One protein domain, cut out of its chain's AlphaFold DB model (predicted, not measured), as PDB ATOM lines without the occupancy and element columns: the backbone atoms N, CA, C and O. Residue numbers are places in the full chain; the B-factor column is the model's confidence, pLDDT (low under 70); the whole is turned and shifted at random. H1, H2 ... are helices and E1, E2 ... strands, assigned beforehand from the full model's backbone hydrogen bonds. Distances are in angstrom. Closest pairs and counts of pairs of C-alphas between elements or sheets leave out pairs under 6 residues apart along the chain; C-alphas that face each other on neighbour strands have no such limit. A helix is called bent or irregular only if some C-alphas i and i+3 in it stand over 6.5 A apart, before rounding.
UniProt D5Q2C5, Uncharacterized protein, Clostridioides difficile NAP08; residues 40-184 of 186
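AT A GLANCE: This is residues 40 to 184 of the 186 residues of an uncharacterized protein of Clostridioides difficile NAP08 (UniProt D5Q2C5). A twisted sheet of six strands forms a wall, with H5 slantwise over one face and the bent helix H4 packed on H5; the long hairpin of E5 and E6 runs out past the helices, and its tip, residues 169 to 174, sticks out. H2 packs on H4b and H3 on H4a, at the end away from that tip. The 145 printed residues hold H1 E1 E2 H2 H3 E3 E4 H4 H5 E5 E6 along the chain, five helices and six strands of mixed class; the sheet's order is E1 E6 E5 E4 E3 E2, antiparallel throughout. The whole is compact, with a radius of gyration of the C-alphas of 15.1 A, yet elongated, spanning 50 by 28 by 26 A.

HOW THE PARTS SIT: E5, residues 159 to 170, and E6, residues 173 to 184, form a hairpin, with N 166 and O 177 within hydrogen-bond range at 2.8 A. Edge strand E1, residues 48 to 50, pairs with E6 through N 49 and O 178, 2.8 A. On the other side of E5 is E4, residues 104 to 109, with N 107 and O 161 at 2.8 A. E4 forms a hairpin with E3, residues 97 to 101, with N 99 and O 106 at 2.8 A. Edge strand E2, residues 62 to 64, follows, with N 63 and O 98 at 2.8 A. H5, residues 137 to 150, is over E5 at a height over the sheet of 6.8 A, slantwise at 57 degrees on the local plane. H4, residues 111 to 131, was assigned as one helix by its hydrogen bonds but is bent: C-alphas 119 and 122 are 9.3 A apart, between arms H4a, residues 111 to 119, and H4b, residues 122 to 131. H4b is irregular, with C-alphas 123 and 126 7.4 A apart. H4a and H5 are on one face of the sheet E1 E6 E5 E4 E3 E2, an arrangement in two layers, with helices on one face of a sheet. H4b and H5 touch at a steep tilt of 50 degrees, opposite ways; their closest C-alphas, Ala 125 and Ala 141, are 4.5 A apart. H5 touches H4a with residues 144 to 148 alone, about perpendicular at 85 degrees, closest at the C-alphas of Ala 118 and Thr 148, 4.8 A. H2, residues 67 to 76, touches H4b, closest at the C-alphas of Leu 70 and Ala 131, 5.1 A. H3, residues 82 to 90, touches H4a at a shallow tilt of 14 degrees, opposite ways, closest at the C-alphas of Ile 84 and Gly 112, 4.8 A. The helix packing is mostly crossed, with 1 of 4 touching pairs at a shallow tilt. H1, residues 40 to 43, only grazes the sheet, with residues 42 to 43. Each O i to N i+4 pair is within hydrogen-bond range in H2, H3, H4a and H5, and 4 of 6 are in H4b; H1 is too short for one.

IN THESE COORDINATES: H1 begins at C-alpha 40, (-26.486, 29.434, -110.103), and E6 ends at C-alpha 184, (-25.443, 42.651, -129.736). E5 is 33.3 A long, E6 33.8 A, H5 19.9 A, E4 16.7 A and H4b 15.5 A.

THE WHOLE: The C-alphas of Tyr 90 and Gly 172, the two farthest apart, are 51.9 A from each other. The printed part has no cut, and the link from E1 to E2, 11 residues, is long. The mean pLDDT of the printed part is 80.0; residues 40 to 48, 50 to 55, 90 to 94, 152 to 154 and 174 are under 70.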
ATOM      1  N   SER A  40     -27.028  30.521-109.270       56.84
ATOM      2  CA  SER A  40     -26.486  29.434-110.103       56.84
ATOM      3  C   SER A  40     -26.275  29.816-111.574       56.84
ATOM      4  O   SER A  40     -25.360  29.322-112.224       56.84
ATOM      5  N   TYR A  41     -27.067  30.741-112.124       54.69
ATOM      6  CA  TYR A  41     -26.889  31.221-113.500       54.69
ATOM      7  C   TYR A  41     -25.627  32.085-113.696       54.69
ATOM      8  O   TYR A  41     -25.207  32.294-114.831       54.69
ATOM      9  N   ILE A  42     -25.036  32.613-112.619       56.53
ATOM     10  CA  ILE A  42     -23.768  33.363-112.635       56.53
ATOM     11  C   ILE A  42     -22.603  32.416-112.406       56.53
ATOM     12  O   ILE A  42     -21.585  32.538-113.077       56.53
ATOM     13  N   GLU A  43     -22.761  31.466-111.488       57.66
ATOM     14  CA  GLU A  43     -21.767  30.417-111.263       57.66
ATOM     15  C   GLU A  43     -21.509  29.611-112.544       57.66
ATOM     16  O   GLU A  43     -20.364  29.328-112.878       57.66
ATOM     17  N   ASN A  44     -22.565  29.369-113.327       56.62
ATOM     18  CA  ASN A  44     -22.487  28.716-114.631       56.62
ATOM     19  C   ASN A  44     -22.242  29.681-115.808       56.62
ATOM     20  O   ASN A  44     -22.197  29.233-116.954       56.62
ATOM     21  N   ASN A  45     -22.119  30.998-115.577       60.41
ATOM     22  CA  ASN A  45     -21.781  31.922-116.657       60.41
ATOM     23  C   ASN A  45     -20.279  31.802-116.941       60.41
ATOM     24  O   ASN A  45     -19.475  32.123-116.057       60.41
ATOM     25  N   PRO A  46     -19.884  31.397-118.161       57.62
ATOM     26  CA  PRO A  46     -18.486  31.131-118.479       57.62
ATOM     27  C   PRO A  46     -17.589  32.369-118.362       57.62
ATOM     28  O   PRO A  46     -16.368  32.237-118.364       57.62
ATOM     29  N   ILE A  47     -18.169  33.573-118.271       67.25
ATOM     30  CA  ILE A  47     -17.425  34.830-118.234       67.25
ATOM     31  C   ILE A  47     -17.902  35.669-117.057       67.25
ATOM     32  O   ILE A  47     -18.693  36.608-117.192       67.25
ATOM     33  N   THR A  48     -17.375  35.301-115.896       65.00
ATOM     34  CA  THR A  48     -17.582  35.991-114.626       65.00
ATOM     35  C   THR A  48     -16.246  36.502-114.099       65.00
ATOM     36  O   THR A  48     -15.253  35.782-114.097       65.00
ATOM     37  N   ILE A  49     -16.220  37.754-113.645       71.56
ATOM     38  CA  ILE A  49     -15.011  38.448-113.193       71.56
ATOM     39  C   ILE A  49     -15.252  39.002-111.800       71.56
ATOM     40  O   ILE A  49     -16.163  39.806-111.599       71.56
ATOM     41  N   GLU A  50     -14.420  38.602-110.848       69.56
ATOM     42  CA  GLU A  50     -14.340  39.252-109.543       69.56
ATOM     43  C   GLU A  50     -13.370  40.431-109.656       69.56
ATOM     44  O   GLU A  50     -12.195  40.252-109.969       69.56
ATOM     45  N   ILE A  51     -13.871  41.652-109.460       68.81
ATOM     46  CA  ILE A  51     -13.053  42.868-109.524       68.81
ATOM     47  C   ILE A  51     -13.392  43.737-108.322       68.81
ATOM     48  O   ILE A  51     -14.560  43.889-107.956       68.81
ATOM     49  N   ASN A  52     -12.368  44.356-107.735       67.69
ATOM     50  CA  ASN A  52     -12.586  45.393-106.745       67.69
ATOM     51  C   ASN A  52     -13.132  46.663-107.417       67.69
ATOM     52  O   ASN A  52     -12.431  47.352-108.156       67.69
ATOM     53  N   ASP A  53     -14.391  46.981-107.123       66.25
ATOM     54  CA  ASP A  53     -15.098  48.160-107.628       66.25
ATOM     55  C   ASP A  53     -14.363  49.483-107.403       66.25
ATOM     56  O   ASP A  53     -14.553  50.416-108.179       66.25
ATOM     57  N   SER A  54     -13.577  49.594-106.328       65.56
ATOM     58  CA  SER A  54     -12.908  50.849-105.959       65.56
ATOM     59  C   SER A  54     -11.856  51.293-106.974       65.56
ATOM     60  O   SER A  54     -11.497  52.468-107.005       65.56
ATOM     61  N   GLN A  55     -11.382  50.366-107.806       67.94
ATOM     62  CA  GLN A  55     -10.380  50.609-108.840       67.94
ATOM     63  C   GLN A  55     -11.005  50.932-110.202       67.94
ATOM     64  O   GLN A  55     -10.283  51.271-111.136       67.94
ATOM     65  N   LEU A  56     -12.331  50.822-110.329       76.69
ATOM     66  CA  LEU A  56     -13.027  51.045-111.589       76.69
ATOM     67  C   LEU A  56     -13.474  52.508-111.728       76.69
ATOM     68  O   LEU A  56     -13.803  53.161-110.732       76.69
ATOM     69  N   PRO A  57     -13.538  53.038-112.963       80.88
ATOM     70  CA  PRO A  57     -14.083  54.365-113.213       80.88
ATOM     71  C   PRO A  57     -15.495  54.543-112.644       80.88
ATOM     72  O   PRO A  57     -16.319  53.625-112.628       80.88
ATOM     73  N   LYS A  58     -15.797  55.765-112.189       84.44
ATOM     74  CA  LYS A  58     -17.102  56.092-111.599       84.44
ATOM     75  C   LYS A  58     -18.243  55.875-112.607       84.44
ATOM     76  O   LYS A  58     -18.071  56.180-113.792       84.44
ATOM     77  N   PRO A  59     -19.436  55.450-112.154       86.00
ATOM     78  CA  PRO A  59     -20.626  55.400-112.999       86.00
ATOM     79  C   PRO A  59     -20.893  56.730-113.717       86.00
ATOM     80  O   PRO A  59     -20.778  57.790-113.106       86.00
ATOM     81  N   GLY A  60     -21.280  56.668-114.991       84.75
ATOM     82  CA  GLY A  60     -21.465  57.833-115.864       84.75
ATOM     83  C   GLY A  60     -20.215  58.214-116.663       84.75
ATOM     84  O   GLY A  60     -20.307  59.021-117.583       84.75
ATOM     85  N   THR A  61     -19.062  57.614-116.357       88.75
ATOM     86  CA  THR A  61     -17.823  57.818-117.117       88.75
ATOM     87  C   THR A  61     -17.863  57.064-118.447       88.75
ATOM     88  O   THR A  61     -18.358  55.937-118.526       88.75
ATOM     89  N   VAL A  62     -17.278  57.661-119.485       90.75
ATOM     90  CA  VAL A  62     -16.944  56.982-120.740       90.75
ATOM     91  C   VAL A  62     -15.426  56.896-120.849       90.75
ATOM     92  O   VAL A  62     -14.751  57.922-120.880       90.75
ATOM     93  N   THR A  63     -14.895  55.680-120.915       90.56
ATOM     94  CA  THR A  63     -13.468  55.425-121.128       90.56
ATOM     95  C   THR A  63     -13.250  55.056-122.584       90.56
ATOM     96  O   THR A  63     -13.735  54.024-123.042       90.56
ATOM     97  N   TYR A  64     -12.519  55.881-123.322       90.44
ATOM     98  CA  TYR A  64     -12.144  55.563-124.696       90.44
ATOM     99  C   TYR A  64     -10.938  54.629-124.719       90.44
ATOM    100  O   TYR A  64     -10.020  54.773-123.911       90.44
ATOM    101  N   ILE A  65     -10.956  53.673-125.645       88.75
ATOM    102  CA  ILE A  65      -9.795  52.823-125.908       88.75
ATOM    103  C   ILE A  65      -8.785  53.664-126.690       88.75
ATOM    104  O   ILE A  65      -9.136  54.247-127.720       88.75
ATOM    105  N   ASP A  66      -7.545  53.734-126.212       89.50
ATOM    106  CA  ASP A  66      -6.455  54.380-126.938       89.50
ATOM    107  C   ASP A  66      -6.079  53.515-128.144       89.50
ATOM    108  O   ASP A  66      -5.347  52.528-128.048       89.50
ATOM    109  N   MET A  67      -6.631  53.886-129.295       88.19
ATOM    110  CA  MET A  67      -6.482  53.134-130.533       88.19
ATOM    111  C   MET A  67      -5.058  53.165-131.077       88.19
ATOM    112  O   MET A  67      -4.607  52.162-131.625       88.19
ATOM    113  N   ASN A  68      -4.334  54.270-130.888       88.56
ATOM    114  CA  ASN A  68      -2.946  54.377-131.329       88.56
ATOM    115  C   ASN A  68      -2.071  53.424-130.518       88.56
ATOM    116  O   ASN A  68      -1.261  52.683-131.080       88.56
ATOM    117  N   LYS A  69      -2.281  53.394-129.199       89.25
ATOM    118  CA  LYS A  69      -1.571  52.478-128.307       89.25
ATOM    119  C   LYS A  69      -1.953  51.021-128.560       89.25
ATOM    120  O   LYS A  69      -1.070  50.168-128.589       89.25
ATOM    121  N   LEU A  70      -3.235  50.738-128.799       88.62
ATOM    122  CA  LEU A  70      -3.695  49.395-129.153       88.62
ATOM    123  C   LEU A  70      -3.032  48.903-130.444       88.62
ATOM    124  O   LEU A  70      -2.461  47.818-130.445       88.62
ATOM    125  N   ILE A  71      -3.064  49.700-131.517       90.25
ATOM    126  CA  ILE A  71      -2.453  49.339-132.806       90.25
ATOM    127  C   ILE A  71      -0.956  49.111-132.651       90.25
ATOM    128  O   ILE A  71      -0.450  48.089-133.110       90.25
ATOM    129  N   LYS A  72      -0.253  50.031-131.981       90.25
ATOM    130  CA  LYS A  72       1.184  49.899-131.740       90.25
ATOM    131  C   LYS A  72       1.501  48.570-131.049       90.25
ATOM    132  O   LYS A  72       2.305  47.798-131.561       90.25
ATOM    133  N   ASN A  73       0.814  48.276-129.946       88.88
ATOM    134  CA  ASN A  73       1.050  47.055-129.181       88.88
ATOM    135  C   ASN A  73       0.683  45.791-129.985       88.88
ATOM    136  O   ASN A  73       1.374  44.783-129.879       88.88
ATOM    137  N   LEU A  74      -0.381  45.821-130.796       88.62
ATOM    138  CA  LEU A  74      -0.749  44.694-131.664       88.62
ATOM    139  C   LEU A  74       0.338  44.419-132.718       88.62
ATOM    140  O   LEU A  74       0.739  43.267-132.884       88.62
ATOM    141  N   LYS A  75       0.875  45.466-133.360       90.44
ATOM    142  CA  LYS A  75       1.974  45.343-134.334       90.44
ATOM    143  C   LYS A  75       3.250  44.790-133.710       90.44
ATOM    144  O   LYS A  75       3.882  43.915-134.292       90.44
ATOM    145  N   GLU A  76       3.607  45.264-132.517       89.88
ATOM    146  CA  GLU A  76       4.770  44.763-131.766       89.88
ATOM    147  C   GLU A  76       4.653  43.267-131.426       89.88
ATOM    148  O   GLU A  76       5.666  42.596-131.258       89.88
ATOM    149  N   ASN A  77       3.431  42.730-131.386       84.69
ATOM    150  CA  ASN A  77       3.149  41.310-131.171       84.69
ATOM    151  C   ASN A  77       2.883  40.538-132.480       84.69
ATOM    152  O   ASN A  77       2.386  39.415-132.438       84.69
ATOM    153  N   GLY A  78       3.193  41.121-133.645       86.75
ATOM    154  CA  GLY A  78       3.063  40.460-134.948       86.75
ATOM    155  C   GLY A  78       1.624  40.271-135.439       86.75
ATOM    156  O   GLY A  78       1.388  39.452-136.326       86.75
ATOM    157  N   ILE A  79       0.655  40.999-134.877       88.62
ATOM    158  CA  ILE A  79      -0.758  40.909-135.265       88.62
ATOM    159  C   ILE A  79      -1.048  41.928-136.372       88.62
ATOM    160  O   ILE A  79      -0.723  43.107-136.238       88.62
ATOM    161  N   ASP A  80      -1.705  41.486-137.447       88.69
ATOM    162  CA  ASP A  80      -2.122  42.366-138.541       88.69
ATOM    163  C   ASP A  80      -3.216  43.354-138.089       88.69
ATOM    164  O   ASP A  80      -4.319  42.977-137.680       88.69
ATOM    165  N   THR A  81      -2.902  44.648-138.180       88.69
ATOM    166  CA  THR A  81      -3.788  45.758-137.806       88.69
ATOM    167  C   THR A  81      -4.411  46.475-138.996       88.69
ATOM    168  O   THR A  81      -5.154  47.435-138.782       88.69
ATOM    169  N   THR A  82      -4.163  46.026-140.230       88.56
ATOM    170  CA  THR A  82      -4.593  46.708-141.465       88.56
ATOM    171  C   THR A  82      -6.087  47.043-141.449       88.56
ATOM    172  O   THR A  82      -6.504  48.135-141.838       88.56
ATOM    173  N   ILE A  83      -6.916  46.131-140.929       85.31
ATOM    174  CA  ILE A  83      -8.370  46.325-140.821       85.31
ATOM    175  C   ILE A  83      -8.719  47.465-139.849       85.31
ATOM    176  O   ILE A  83      -9.585  48.287-140.158       85.31
ATOM    177  N   ILE A  84      -8.063  47.527-138.685       87.69
ATOM    178  CA  ILE A  84      -8.295  48.572-137.675       87.69
ATOM    179  C   ILE A  84      -7.855  49.931-138.223       87.69
ATOM    180  O   ILE A  84      -8.578  50.915-138.079       87.69
ATOM    181  N   GLU A  85      -6.686  49.987-138.857       86.25
ATOM    182  CA  GLU A  85      -6.117  51.225-139.396       86.25
ATOM    183  C   GLU A  85      -6.976  51.796-140.524       86.25
ATOM    184  O   GLU A  85      -7.301  52.984-140.504       86.25
ATOM    185  N   ASN A  86      -7.450  50.938-141.433       83.62
ATOM    186  CA  ASN A  86      -8.422  51.332-142.448       83.62
ATOM    187  C   ASN A  86      -9.713  51.860-141.805       83.62
ATOM    188  O   ASN A  86     -10.225  52.901-142.207       83.62
ATOM    189  N   GLU A  87     -10.247  51.189-140.781       81.25
ATOM    190  CA  GLU A  87     -11.475  51.648-140.124       81.25
ATOM    191  C   GLU A  87     -11.298  53.006-139.424       81.25
ATOM    192  O   GLU A  87     -12.196  53.845-139.502       81.25
ATOM    193  N   LEU A  88     -10.152  53.250-138.782       79.75
ATOM    194  CA  LEU A  88      -9.846  54.535-138.139       79.75
ATOM    195  C   LEU A  88      -9.641  55.667-139.140       79.75
ATOM    196  O   LEU A  88      -9.994  56.805-138.840       79.75
ATOM    197  N   TYR A  89      -9.110  55.365-140.324       71.75
ATOM    198  CA  TYR A  89      -8.975  56.347-141.394       71.75
ATOM    199  C   TYR A  89     -10.346  56.851-141.878       71.75
ATOM    200  O   TYR A  89     -10.521  58.043-142.126       71.75
ATOM    201  N   TYR A  90     -11.347  55.963-141.953       64.75
ATOM    202  CA  TYR A  90     -12.681  56.292-142.472       64.75
ATOM    203  C   TYR A  90     -13.728  56.659-141.405       64.75
ATOM    204  O   TYR A  90     -14.764  57.238-141.746       64.75
ATOM    205  N   ARG A  91     -13.522  56.333-140.119       63.16
ATOM    206  CA  ARG A  91     -14.499  56.591-139.040       63.16
ATOM    207  C   ARG A  91     -13.965  57.579-138.005       63.16
ATOM    208  O   ARG A  91     -12.854  57.447-137.512       63.16
ATOM    209  N   LYS A  92     -14.814  58.533-137.592       55.31
ATOM    210  CA  LYS A  92     -14.511  59.453-136.481       55.31
ATOM    211  C   LYS A  92     -14.204  58.668-135.196       55.31
ATOM    212  O   LYS A  92     -14.890  57.698-134.863       55.31
ATOM    213  N   ALA A  93     -13.187  59.132-134.471       56.03
ATOM    214  CA  ALA A  93     -12.788  58.615-133.166       56.03
ATOM    215  C   ALA A  93     -13.989  58.508-132.200       56.03
ATOM    216  O   ALA A  93     -14.871  59.366-132.196       56.03
ATOM    217  N   GLY A  94     -14.023  57.451-131.378       64.25
ATOM    218  CA  GLY A  94     -15.020  57.292-130.304       64.25
ATOM    219  C   GLY A  94     -15.983  56.103-130.418       64.25
ATOM    220  O   GLY A  94     -16.883  55.963-129.584       64.25
ATOM    221  N   THR A  95     -15.798  55.234-131.419       81.81
ATOM    222  CA  THR A  95     -16.553  53.970-131.545       81.81
ATOM    223  C   THR A  95     -16.115  52.947-130.494       81.81
ATOM    224  O   THR A  95     -16.956  52.296-129.885       81.81
ATOM    225  N   ASN A  96     -14.806  52.857-130.244       89.06
ATOM    226  CA  ASN A  96     -14.206  51.925-129.295       89.06
ATOM    227  C   ASN A  96     -14.156  52.546-127.893       89.06
ATOM    228  O   ASN A  96     -13.382  53.479-127.653       89.06
ATOM    229  N   LYS A  97     -15.008  52.075-126.980       90.94
ATOM    230  CA  LYS A  97     -15.156  52.665-125.639       90.94
ATOM    231  C   LYS A  97     -15.810  51.721-124.639       90.94
ATOM    232  O   LYS A  97     -16.540  50.810-125.015       90.94
ATOM    233  N   ILE A  98     -15.626  52.018-123.362       91.19
ATOM    234  CA  ILE A  98     -16.374  51.448-122.246       91.19
ATOM    235  C   ILE A  98     -17.265  52.538-121.656       91.19
ATOM    236  O   ILE A  98     -16.795  53.626-121.325       91.19
ATOM    237  N   VAL A  99     -18.555  52.248-121.512       92.00
ATOM    238  CA  VAL A  99     -19.519  53.111-120.826       92.00
ATOM    239  C   VAL A  99     -19.815  52.507-119.461       92.00
ATOM    240  O   VAL A  99     -20.401  51.429-119.364       92.00
ATOM    241  N   TRP A 100     -19.419  53.207-118.403       90.56
ATOM    242  CA  TRP A 100     -19.579  52.748-117.028       90.56
ATOM    243  C   TRP A 100     -20.938  53.159-116.481       90.56
ATOM    244  O   TRP A 100     -21.335  54.322-116.546       90.56
ATOM    245  N   THR A 101     -21.658  52.217-115.887       89.38
ATOM    246  CA  THR A 101     -22.990  52.445-115.323       89.38
ATOM    247  C   THR A 101     -23.027  52.013-113.862       89.38
ATOM    248  O   THR A 101     -22.156  51.297-113.374       89.38
ATOM    249  N   LYS A 102     -24.075  52.411-113.133       85.62
ATOM    250  CA  LYS A 102     -24.264  51.944-111.749       85.62
ATOM    251  C   LYS A 102     -24.436  50.422-111.672       85.62
ATOM    252  O   LYS A 102     -24.126  49.823-110.648       85.62
ATOM    253  N   MET A 103     -24.935  49.815-112.750       86.88
ATOM    254  CA  MET A 103     -25.316  48.408-112.819       86.88
ATOM    255  C   MET A 103     -24.303  47.535-113.562       86.88
ATOM    256  O   MET A 103     -24.613  46.376-113.814       86.88
ATOM    257  N   GLY A 104     -23.131  48.046-113.936       89.62
ATOM    258  CA  GLY A 104     -22.199  47.327-114.805       89.62
ATOM    259  C   GLY A 104     -21.510  48.243-115.806       89.62
ATOM    260  O   GLY A 104     -21.415  49.447-115.573       89.62
ATOM    261  N   PHE A 105     -21.082  47.704-116.939       91.06
ATOM    262  CA  PHE A 105     -20.503  48.497-118.021       91.06
ATOM    263  C   PHE A 105     -20.839  47.902-119.388       91.06
ATOM    264  O   PHE A 105     -21.032  46.695-119.525       91.06
ATOM    265  N   ASP A 106     -20.862  48.759-120.400       92.25
ATOM    266  CA  ASP A 106     -21.051  48.366-121.791       92.25
ATOM    267  C   ASP A 106     -19.752  48.621-122.557       92.25
ATOM    268  O   ASP A 106     -19.259  49.749-122.591       92.25
ATOM    269  N   LEU A 107     -19.202  47.589-123.188       92.19
ATOM    270  CA  LEU A 107     -18.051  47.695-124.077       92.19
ATOM    271  C   LEU A 107     -18.535  47.789-125.525       92.19
ATOM    272  O   LEU A 107     -19.199  46.883-126.023       92.19
ATOM    273  N   TYR A 108     -18.160  48.868-126.198       91.69
ATOM    274  CA  TYR A 108     -18.433  49.134-127.603       91.69
ATOM    275  C   TYR A 108     -17.151  48.908-128.391       91.69
ATOM    276  O   TYR A 108     -16.126  49.519-128.079       91.69
ATOM    277  N   LEU A 109     -17.222  48.053-129.406       90.50
ATOM    278  CA  LEU A 109     -16.123  47.759-130.313       90.50
ATOM    279  C   LEU A 109     -16.563  47.957-131.757       90.50
ATOM    280  O   LEU A 109     -17.620  47.488-132.188       90.50
ATOM    281  N   SER A 110     -15.700  48.606-132.523       89.38
ATOM    282  CA  SER A 110     -15.816  48.711-133.967       89.38
ATOM    283  C   SER A 110     -15.598  47.341-134.618       89.38
ATOM    284  O   SER A 110     -15.099  46.404-133.987       89.38
ATOM    285  N   LYS A 111     -16.001  47.193-135.885       87.31
ATOM    286  CA  LYS A 111     -15.966  45.886-136.564       87.31
ATOM    287  C   LYS A 111     -14.531  45.363-136.650       87.31
ATOM    288  O   LYS A 111     -14.289  44.205-136.329       87.31
ATOM    289  N   GLY A 112     -13.603  46.216-137.075       87.38
ATOM    290  CA  GLY A 112     -12.195  45.878-137.234       87.38
ATOM    291  C   GLY A 112     -11.548  45.501-135.913       87.38
ATOM    292  O   GLY A 112     -10.890  44.473-135.838       87.38
ATOM    293  N   VAL A 113     -11.813  46.257-134.844       88.88
ATOM    294  CA  VAL A 113     -11.265  45.943-133.515       88.88
ATOM    295  C   VAL A 113     -11.812  44.621-132.987       88.88
ATOM    296  O   VAL A 113     -11.043  43.791-132.515       88.88
ATOM    297  N   ALA A 114     -13.122  44.390-133.106       87.38
ATOM    298  CA  ALA A 114     -13.725  43.126-132.696       87.38
ATOM    299  C   ALA A 114     -13.144  41.931-133.476       87.38
ATOM    300  O   ALA A 114     -12.838  40.910-132.868       87.38
ATOM    301  N   LEU A 115     -12.950  42.074-134.793       86.69
ATOM    302  CA  LEU A 115     -12.356  41.040-135.651       86.69
ATOM    303  C   LEU A 115     -10.906  40.745-135.282       86.69
ATOM    304  O   LEU A 115     -10.554  39.584-135.091       86.69
ATOM    305  N   THR A 116     -10.076  41.778-135.163       86.88
ATOM    306  CA  THR A 116      -8.655  41.608-134.854       86.88
ATOM    307  C   THR A 116      -8.460  41.006-133.466       86.88
ATOM    308  O   THR A 116      -7.653  40.094-133.315       86.88
ATOM    309  N   LEU A 117      -9.220  41.448-132.456       86.75
ATOM    310  CA  LEU A 117      -9.125  40.879-131.108       86.75
ATOM    311  C   LEU A 117      -9.633  39.432-131.050       86.75
ATOM    312  O   LEU A 117      -9.012  38.610-130.385       86.75
ATOM    313  N   ALA A 118     -10.715  39.101-131.764       84.31
ATOM    314  CA  ALA A 118     -11.207  37.725-131.844       84.31
ATOM    315  C   ALA A 118     -10.206  36.801-132.557       84.31
ATOM    316  O   ALA A 118      -9.940  35.700-132.081       84.31
ATOM    317  N   GLY A 119      -9.613  37.264-133.664       81.19
ATOM    318  CA  GLY A 119      -8.611  36.509-134.422       81.19
ATOM    319  C   GLY A 119      -7.294  36.311-133.671       81.19
ATOM    320  O   GLY A 119      -6.658  35.273-133.819       81.19
ATOM    321  N   ALA A 120      -6.903  37.271-132.831       80.38
ATOM    322  CA  ALA A 120      -5.685  37.178-132.030       80.38
ATOM    323  C   ALA A 120      -5.828  36.297-130.769       80.38
ATOM    324  O   ALA A 120      -4.827  35.909-130.166       80.38
ATOM    325  N   GLY A 121      -7.058  35.957-130.366       75.69
ATOM    326  CA  GLY A 121      -7.327  35.045-129.254       75.69
ATOM    327  C   GLY A 121      -7.014  35.623-127.868       75.69
ATOM    328  O   GLY A 121      -6.925  36.830-127.666       75.69
ATOM    329  N   THR A 122      -6.873  34.759-126.859       74.31
ATOM    330  CA  THR A 122      -6.752  35.169-125.443       74.31
ATOM    331  C   THR A 122      -5.427  35.852-125.082       74.31
ATOM    332  O   THR A 122      -5.360  36.550-124.068       74.31
ATOM    333  N   GLY A 123      -4.390  35.724-125.920       71.19
ATOM    334  CA  GLY A 123      -3.057  36.297-125.687       71.19
ATOM    335  C   GLY A 123      -3.003  37.830-125.686       71.19
ATOM    336  O   GLY A 123      -2.057  38.413-125.160       71.19
ATOM    337  N   VAL A 124      -4.033  38.512-126.200       80.62
ATOM    338  CA  VAL A 124      -4.057  39.986-126.303       80.62
ATOM    339  C   VAL A 124      -4.616  40.699-125.069       80.62
ATOM    340  O   VAL A 124      -4.747  41.922-125.069       80.62
ATOM    341  N   ALA A 125      -4.921  39.971-123.991       78.88
ATOM    342  CA  ALA A 125      -5.425  40.549-122.743       78.88
ATOM    343  C   ALA A 125      -4.518  41.663-122.187       78.88
ATOM    344  O   ALA A 125      -5.001  42.739-121.831       78.88
ATOM    345  N   GLY A 126      -3.200  41.435-122.161       73.19
ATOM    346  CA  GLY A 126      -2.224  42.427-121.693       73.19
ATOM    347  C   GLY A 126      -2.115  43.647-122.614       73.19
ATOM    348  O   GLY A 126      -2.003  44.778-122.139       73.19
ATOM    349  N   ILE A 127      -2.239  43.429-123.926       81.94
ATOM    350  CA  ILE A 127      -2.247  44.484-124.949       81.94
ATOM    351  C   ILE A 127      -3.467  45.390-124.747       81.94
ATOM    352  O   ILE A 127      -3.327  46.615-124.694       81.94
ATOM    353  N   LEU A 128      -4.649  44.791-124.563       82.56
ATOM    354  CA  LEU A 128      -5.892  45.519-124.326       82.56
ATOM    355  C   LEU A 128      -5.864  46.275-122.991       82.56
ATOM    356  O   LEU A 128      -6.271  47.434-122.947       82.56
ATOM    357  N   ALA A 129      -5.333  45.664-121.925       80.38
ATOM    358  CA  ALA A 129      -5.159  46.330-120.632       80.38
ATOM    359  C   ALA A 129      -4.300  47.596-120.758       80.38
ATOM    360  O   ALA A 129      -4.629  48.634-120.193       80.38
ATOM    361  N   GLY A 130      -3.225  47.533-121.549       80.12
ATOM    362  CA  GLY A 130      -2.358  48.682-121.799       80.12
ATOM    363  C   GLY A 130      -3.039  49.819-122.564       80.12
ATOM    364  O   GLY A 130      -2.643  50.974-122.394       80.12
ATOM    365  N   ALA A 131      -4.043  49.513-123.389       84.00
ATOM    366  CA  ALA A 131      -4.740  50.471-124.246       84.00
ATOM    367  C   ALA A 131      -5.984  51.104-123.602       84.00
ATOM    368  O   ALA A 131      -6.516  52.077-124.133       84.00
ATOM    369  N   ILE A 132      -6.469  50.577-122.478       83.44
ATOM    370  CA  ILE A 132      -7.664  51.095-121.812       83.44
ATOM    371  C   ILE A 132      -7.260  51.731-120.474       83.44
ATOM    372  O   ILE A 132      -6.857  51.031-119.545       83.44
ATOM    373  N   PRO A 133      -7.373  53.063-120.331       75.88
ATOM    374  CA  PRO A 133      -7.001  53.740-119.097       75.88
ATOM    375  C   PRO A 133      -7.877  53.311-117.916       75.88
ATOM    376  O   PRO A 133      -9.106  53.306-118.007       75.88
ATOM    377  N   GLY A 134      -7.245  53.011-116.781       72.19
ATOM    378  CA  GLY A 134      -7.954  52.739-115.529       72.19
ATOM    379  C   GLY A 134      -8.655  51.380-115.466       72.19
ATOM    380  O   GLY A 134      -9.481  51.184-114.578       72.19
ATOM    381  N   ILE A 135      -8.338  50.443-116.368       73.50
ATOM    382  CA  ILE A 135      -8.717  49.036-116.190       73.50
ATOM    383  C   ILE A 135      -7.497  48.188-115.829       73.50
ATOM    384  O   ILE A 135      -6.400  48.389-116.344       73.50
ATOM    385  N   GLY A 136      -7.692  47.222-114.932       71.44
ATOM    386  CA  GLY A 136      -6.674  46.228-114.593       71.44
ATOM    387  C   GLY A 136      -6.615  45.075-115.601       71.44
ATOM    388  O   GLY A 136      -7.562  44.839-116.356       71.44
ATOM    389  N   GLN A 137      -5.524  44.302-115.557       71.94
ATOM    390  CA  GLN A 137      -5.317  43.137-116.432       71.94
ATOM    391  C   GLN A 137      -6.441  42.094-116.330       71.94
ATOM    392  O   GLN A 137      -6.839  41.536-117.348       71.94
ATOM    393  N   TYR A 138      -7.007  41.872-115.139       71.75
ATOM    394  CA  TYR A 138      -8.097  40.909-114.933       71.75
ATOM    395  C   TYR A 138      -9.370  41.263-115.710       71.75
ATOM    396  O   TYR A 138     -10.008  40.390-116.296       71.75
ATOM    397  N   LEU A 139      -9.723  42.552-115.764       76.81
ATOM    398  CA  LEU A 139     -10.872  43.008-116.541       76.81
ATOM    399  C   LEU A 139     -10.606  42.864-118.042       76.81
ATOM    400  O   LEU A 139     -11.466  42.384-118.777       76.81
ATOM    401  N   ALA A 140      -9.409  43.239-118.493       79.12
ATOM    402  CA  ALA A 140      -9.026  43.092-119.892       79.12
ATOM    403  C   ALA A 140      -9.031  41.620-120.339       79.12
ATOM    404  O   ALA A 140      -9.554  41.314-121.407       79.12
ATOM    405  N   ALA A 141      -8.528  40.704-119.506       75.06
ATOM    406  CA  ALA A 141      -8.523  39.270-119.787       75.06
ATOM    407  C   ALA A 141      -9.929  38.709-119.983       75.06
ATOM    408  O   ALA A 141     -10.181  37.978-120.938       75.06
ATOM    409  N   ALA A 142     -10.871  39.099-119.133       76.69
ATOM    410  CA  ALA A 142     -12.240  38.640-119.267       76.69
ATOM    411  C   ALA A 142     -13.015  39.322-120.402       76.69
ATOM    412  O   ALA A 142     -13.867  38.687-121.020       76.69
ATOM    413  N   ILE A 143     -12.704  40.582-120.725       82.38
ATOM    414  CA  ILE A 143     -13.198  41.221-121.950       82.38
ATOM    415  C   ILE A 143     -12.724  40.434-123.177       82.38
ATOM    416  O   ILE A 143     -13.537  40.111-124.040       82.38
ATOM    417  N   VAL A 144     -11.435  40.092-123.249       81.69
ATOM    418  CA  VAL A 144     -10.895  39.287-124.353       81.69
ATOM    419  C   VAL A 144     -11.527  37.896-124.368       81.69
ATOM    420  O   VAL A 144     -11.944  37.443-125.426       81.69
ATOM    421  N   GLY A 145     -11.707  37.254-123.211       77.88
ATOM    422  CA  GLY A 145     -12.461  36.003-123.105       77.88
ATOM    423  C   GLY A 145     -13.878  36.124-123.682       77.88
ATOM    424  O   GLY A 145     -14.298  35.270-124.459       77.88
ATOM    425  N   ALA A 146     -14.587  37.222-123.393       80.69
ATOM    426  CA  ALA A 146     -15.912  37.506-123.955       80.69
ATOM    427  C   ALA A 146     -15.906  37.629-125.466       80.69
ATOM    428  O   ALA A 146     -16.752  37.026-126.127       80.69
ATOM    429  N   ILE A 147     -14.944  38.373-125.994       82.25
ATOM    430  CA  ILE A 147     -14.740  38.554-127.426       82.25
ATOM    431  C   ILE A 147     -14.486  37.192-128.075       82.25
ATOM    432  O   ILE A 147     -15.267  36.788-128.927       82.25
ATOM    433  N   THR A 148     -13.472  36.451-127.631       79.88
ATOM    434  CA  THR A 148     -13.061  35.181-128.249       79.88
ATOM    435  C   THR A 148     -14.140  34.102-128.159       79.88
ATOM    436  O   THR A 148     -14.317  33.334-129.099       79.88
ATOM    437  N   MET A 149     -14.896  34.038-127.057       77.88
ATOM    438  CA  MET A 149     -15.963  33.039-126.901       77.88
ATOM    439  C   MET A 149     -17.219  33.350-127.719       77.88
ATOM    440  O   MET A 149     -17.901  32.426-128.154       77.88
ATOM    441  N   HIS A 150     -17.568  34.629-127.887       76.00
ATOM    442  CA  HIS A 150     -18.858  35.024-128.475       76.00
ATOM    443  C   HIS A 150     -18.742  35.564-129.896       76.00
ATOM    444  O   HIS A 150     -19.759  35.762-130.565       76.00
ATOM    445  N   LEU A 151     -17.526  35.822-130.369       78.06
ATOM    446  CA  LEU A 151     -17.279  36.271-131.726       78.06
ATOM    447  C   LEU A 151     -16.602  35.157-132.515       78.06
ATOM    448  O   LEU A 151     -15.443  34.831-132.297       78.06
ATOM    449  N   GLY A 152     -17.347  34.596-133.466       63.53
ATOM    450  CA  GLY A 152     -16.771  33.781-134.532       63.53
ATOM    451  C   GLY A 152     -16.105  34.644-135.609       63.53
ATOM    452  O   GLY A 152     -16.136  35.873-135.562       63.53
ATOM    453  N   SER A 153     -15.571  33.999-136.646       60.94
ATOM    454  CA  SER A 153     -14.895  34.658-137.777       60.94
ATOM    455  C   SER A 153     -15.800  35.572-138.627       60.94
ATOM    456  O   SER A 153     -15.302  36.432-139.348       60.94
ATOM    457  N   ASN A 154     -17.129  35.452-138.515       64.69
ATOM    458  CA  ASN A 154     -18.105  36.160-139.354       64.69
ATOM    459  C   ASN A 154     -18.693  37.420-138.691       64.69
ATOM    460  O   ASN A 154     -19.911  37.594-138.596       64.69
ATOM    461  N   ILE A 155     -17.842  38.333-138.222       76.38
ATOM    462  CA  ILE A 155     -18.296  39.617-137.665       76.38
ATOM    463  C   ILE A 155     -18.600  40.597-138.806       76.38
ATOM    464  O   ILE A 155     -17.700  41.116-139.463       76.38
ATOM    465  N   THR A 156     -19.879  40.909-139.022       77.94
ATOM    466  CA  THR A 156     -20.330  41.821-140.093       77.94
ATOM    467  C   THR A 156     -20.457  43.285-139.658       77.94
ATOM    468  O   THR A 156     -20.348  44.183-140.490       77.94
ATOM    469  N   SER A 157     -20.625  43.538-138.359       84.44
ATOM    470  CA  SER A 157     -20.833  44.862-137.758       84.44
ATOM    471  C   SER A 157     -20.060  45.015-136.446       84.44
ATOM    472  O   SER A 157     -19.640  44.015-135.854       84.44
ATOM    473  N   GLY A 158     -19.964  46.253-135.947       86.06
ATOM    474  CA  GLY A 158     -19.507  46.524-134.582       86.06
ATOM    475  C   GLY A 158     -20.330  45.764-133.537       86.06
ATOM    476  O   GLY A 158     -21.421  45.250-133.826       86.06
ATOM    477  N   LYS A 159     -19.778  45.647-132.331       89.25
ATOM    478  CA  LYS A 159     -20.313  44.805-131.260       89.25
ATOM    479  C   LYS A 159     -20.406  45.578-129.956       89.25
ATOM    480  O   LYS A 159     -19.511  46.344-129.609       89.25
ATOM    481  N   ILE A 160     -21.492  45.335-129.228       90.94
ATOM    482  CA  ILE A 160     -21.716  45.852-127.883       90.94
ATOM    483  C   ILE A 160     -21.808  44.663-126.933       90.94
ATOM    484  O   ILE A 160     -22.722  43.843-127.053       90.94
ATOM    485  N   PHE A 161     -20.883  44.595-125.985       90.75
ATOM    486  CA  PHE A 161     -20.876  43.617-124.903       90.75
ATOM    487  C   PHE A 161     -21.395  44.284-123.641       90.75
ATOM    488  O   PHE A 161     -20.803  45.247-123.154       90.75
ATOM    489  N   LYS A 162     -22.506  43.782-123.114       91.06
ATOM    490  CA  LYS A 162     -23.119  44.308-121.897       91.06
ATOM    491  C   LYS A 162     -22.713  43.457-120.710       91.06
ATOM    492  O   LYS A 162     -23.097  42.289-120.639       91.06
ATOM    493  N   PHE A 163     -21.998  44.050-119.768       89.50
ATOM    494  CA  PHE A 163     -21.617  43.412-118.517       89.50
ATOM    495  C   PHE A 163     -22.476  43.948-117.386       89.50
ATOM    496  O   PHE A 163     -22.606  45.162-117.210       89.50
ATOM    497  N   LYS A 164     -23.055  43.048-116.593       88.75
ATOM    498  CA  LYS A 164     -23.863  43.408-115.431       88.75
ATOM    499  C   LYS A 164     -23.086  43.138-114.152       88.75
ATOM    500  O   LYS A 164     -22.441  42.107-113.994       88.75
ATOM    501  N   LYS A 165     -23.166  44.100-113.246       86.81
ATOM    502  CA  LYS A 165     -22.606  44.077-111.905       86.81
ATOM    503  C   LYS A 165     -23.568  43.384-110.954       86.81
ATOM    504  O   LYS A 165     -24.770  43.664-110.953       86.81
ATOM    505  N   MET A 166     -23.017  42.549-110.093       82.94
ATOM    506  CA  MET A 166     -23.685  41.980-108.939       82.94
ATOM    507  C   MET A 166     -22.792  42.131-107.716       82.94
ATOM    508  O   MET A 166     -21.581  41.946-107.790       82.94
ATOM    509  N   ARG A 167     -23.407  42.455-106.583       80.06
ATOM    510  CA  ARG A 167     -22.774  42.355-105.272       80.06
ATOM    511  C   ARG A 167     -23.420  41.211-104.523       80.06
ATOM    512  O   ARG A 167     -24.643  41.106-104.526       80.06
ATOM    513  N   TYR A 168     -22.600  40.386-103.904       74.06
ATOM    514  CA  TYR A 168     -23.048  39.313-103.030       74.06
ATOM    515  C   TYR A 168     -22.129  39.266-101.818       74.06
ATOM    516  O   TYR A 168     -21.020  39.809-101.842       74.06
ATOM    517  N   ASN A 169     -22.617  38.677-100.740       73.44
ATOM    518  CA  ASN A 169     -21.820  38.505 -99.547       73.44
ATOM    519  C   ASN A 169     -21.103  37.157 -99.624       73.44
ATOM    520  O   ASN A 169     -21.699  36.156-100.003       73.44
ATOM    521  N   LYS A 170     -19.815  37.143 -99.302       71.56
ATOM    522  CA  LYS A 170     -19.009  35.936 -99.193       71.56
ATOM    523  C   LYS A 170     -18.391  35.933 -97.801       71.56
ATOM    524  O   LYS A 170     -17.369  36.582 -97.579       71.56
ATOM    525  N   GLY A 171     -19.040  35.251 -96.857       71.44
ATOM    526  CA  GLY A 171     -18.510  35.067 -95.501       71.44
ATOM    527  C   GLY A 171     -18.325  36.377 -94.726       71.44
ATOM    528  O   GLY A 171     -17.283  36.595 -94.116       71.44
ATOM    529  N   GLY A 172     -19.301  37.283 -94.800       72.00
ATOM    530  CA  GLY A 172     -19.288  38.588 -94.128       72.00
ATOM    531  C   GLY A 172     -18.703  39.734 -94.962       72.00
ATOM    532  O   GLY A 172     -18.890  40.895 -94.600       72.00
ATOM    533  N   THR A 173     -18.059  39.448 -96.099       70.06
ATOM    534  CA  THR A 173     -17.464  40.467 -96.981       70.06
ATOM    535  C   THR A 173     -18.256  40.606 -98.277       70.06
ATOM    536  O   THR A 173     -18.532  39.619 -98.954       70.06
ATOM    537  N   TYR A 174     -18.594  41.836 -98.673       69.62
ATOM    538  CA  TYR A 174     -19.222  42.080 -99.972       69.62
ATOM    539  C   TYR A 174     -18.203  41.966-101.107       69.62
ATOM    540  O   TYR A 174     -17.255  42.748-101.185       69.62
ATOM    541  N   VAL A 175     -18.450  41.038-102.028       72.88
ATOM    542  CA  VAL A 175     -17.672  40.854-103.256       72.88
ATOM    543  C   VAL A 175     -18.478  41.377-104.437       72.88
ATOM    544  O   VAL A 175     -19.699  41.205-104.506       72.88
ATOM    545  N   THR A 176     -17.799  42.035-105.379       77.00
ATOM    546  CA  THR A 176     -18.422  42.466-106.632       77.00
ATOM    547  C   THR A 176     -18.004  41.557-107.780       77.00
ATOM    548  O   THR A 176     -16.817  41.364-108.035       77.00
ATOM    549  N   LYS A 177     -19.006  41.043-108.495       80.56
ATOM    550  CA  LYS A 177     -18.863  40.279-109.732       80.56
ATOM    551  C   LYS A 177     -19.426  41.037-110.918       80.56
ATOM    552  O   LYS A 177     -20.483  41.659-110.824       80.56
ATOM    553  N   TYR A 178     -18.747  40.917-112.047       83.31
ATOM    554  CA  TYR A 178     -19.242  41.320-113.353       83.31
ATOM    555  C   TYR A 178     -19.436  40.071-114.199       83.31
ATOM    556  O   TYR A 178     -18.559  39.213-114.225       83.31
ATOM    557  N   TYR A 179     -20.565  39.966-114.888       83.31
ATOM    558  CA  TYR A 179     -20.822  38.871-115.819       83.31
ATOM    559  C   TYR A 179     -21.322  39.408-117.151       83.31
ATOM    560  O   TYR A 179     -22.008  40.437-117.200       83.31
ATOM    561  N   LEU A 180     -20.988  38.709-118.232       85.06
ATOM    562  CA  LEU A 180     -21.515  39.036-119.550       85.06
ATOM    563  C   LEU A 180     -23.017  38.720-119.589       85.06
ATOM    564  O   LEU A 180     -23.428  37.573-119.426       85.06
ATOM    565  N   GLN A 181     -23.841  39.748-119.785       87.31
ATOM    566  CA  GLN A 181     -25.294  39.621-119.886       87.31
ATOM    567  C   GLN A 181     -25.740  39.347-121.326       87.31
ATOM    568  O   GLN A 181     -26.648  38.554-121.549       87.31
ATOM    569  N   SER A 182     -25.166  40.059-122.296       86.31
ATOM    570  CA  SER A 182     -25.566  39.944-123.701       86.31
ATOM    571  C   SER A 182     -24.518  40.528-124.637       86.31
ATOM    572  O   SER A 182     -23.850  41.505-124.284       86.31
ATOM    573  N   VAL A 183     -24.477  40.014-125.865       88.12
ATOM    574  CA  VAL A 183     -23.722  40.584-126.987       88.12
ATOM    575  C   VAL A 183     -24.704  40.963-128.087       88.12
ATOM    576  O   VAL A 183     -25.592  40.181-128.419       88.12
ATOM    577  N   ARG A 184     -24.576  42.168-128.648       88.69
ATOM    578  CA  ARG A 184     -25.443  42.651-129.736       88.69
ATOM    579  C   ARG A 184     -24.653  43.405-130.797       88.69
ATOM    580  O   ARG A 184     -23.551  43.884-130.537       88.69
TER     581      ARG A 184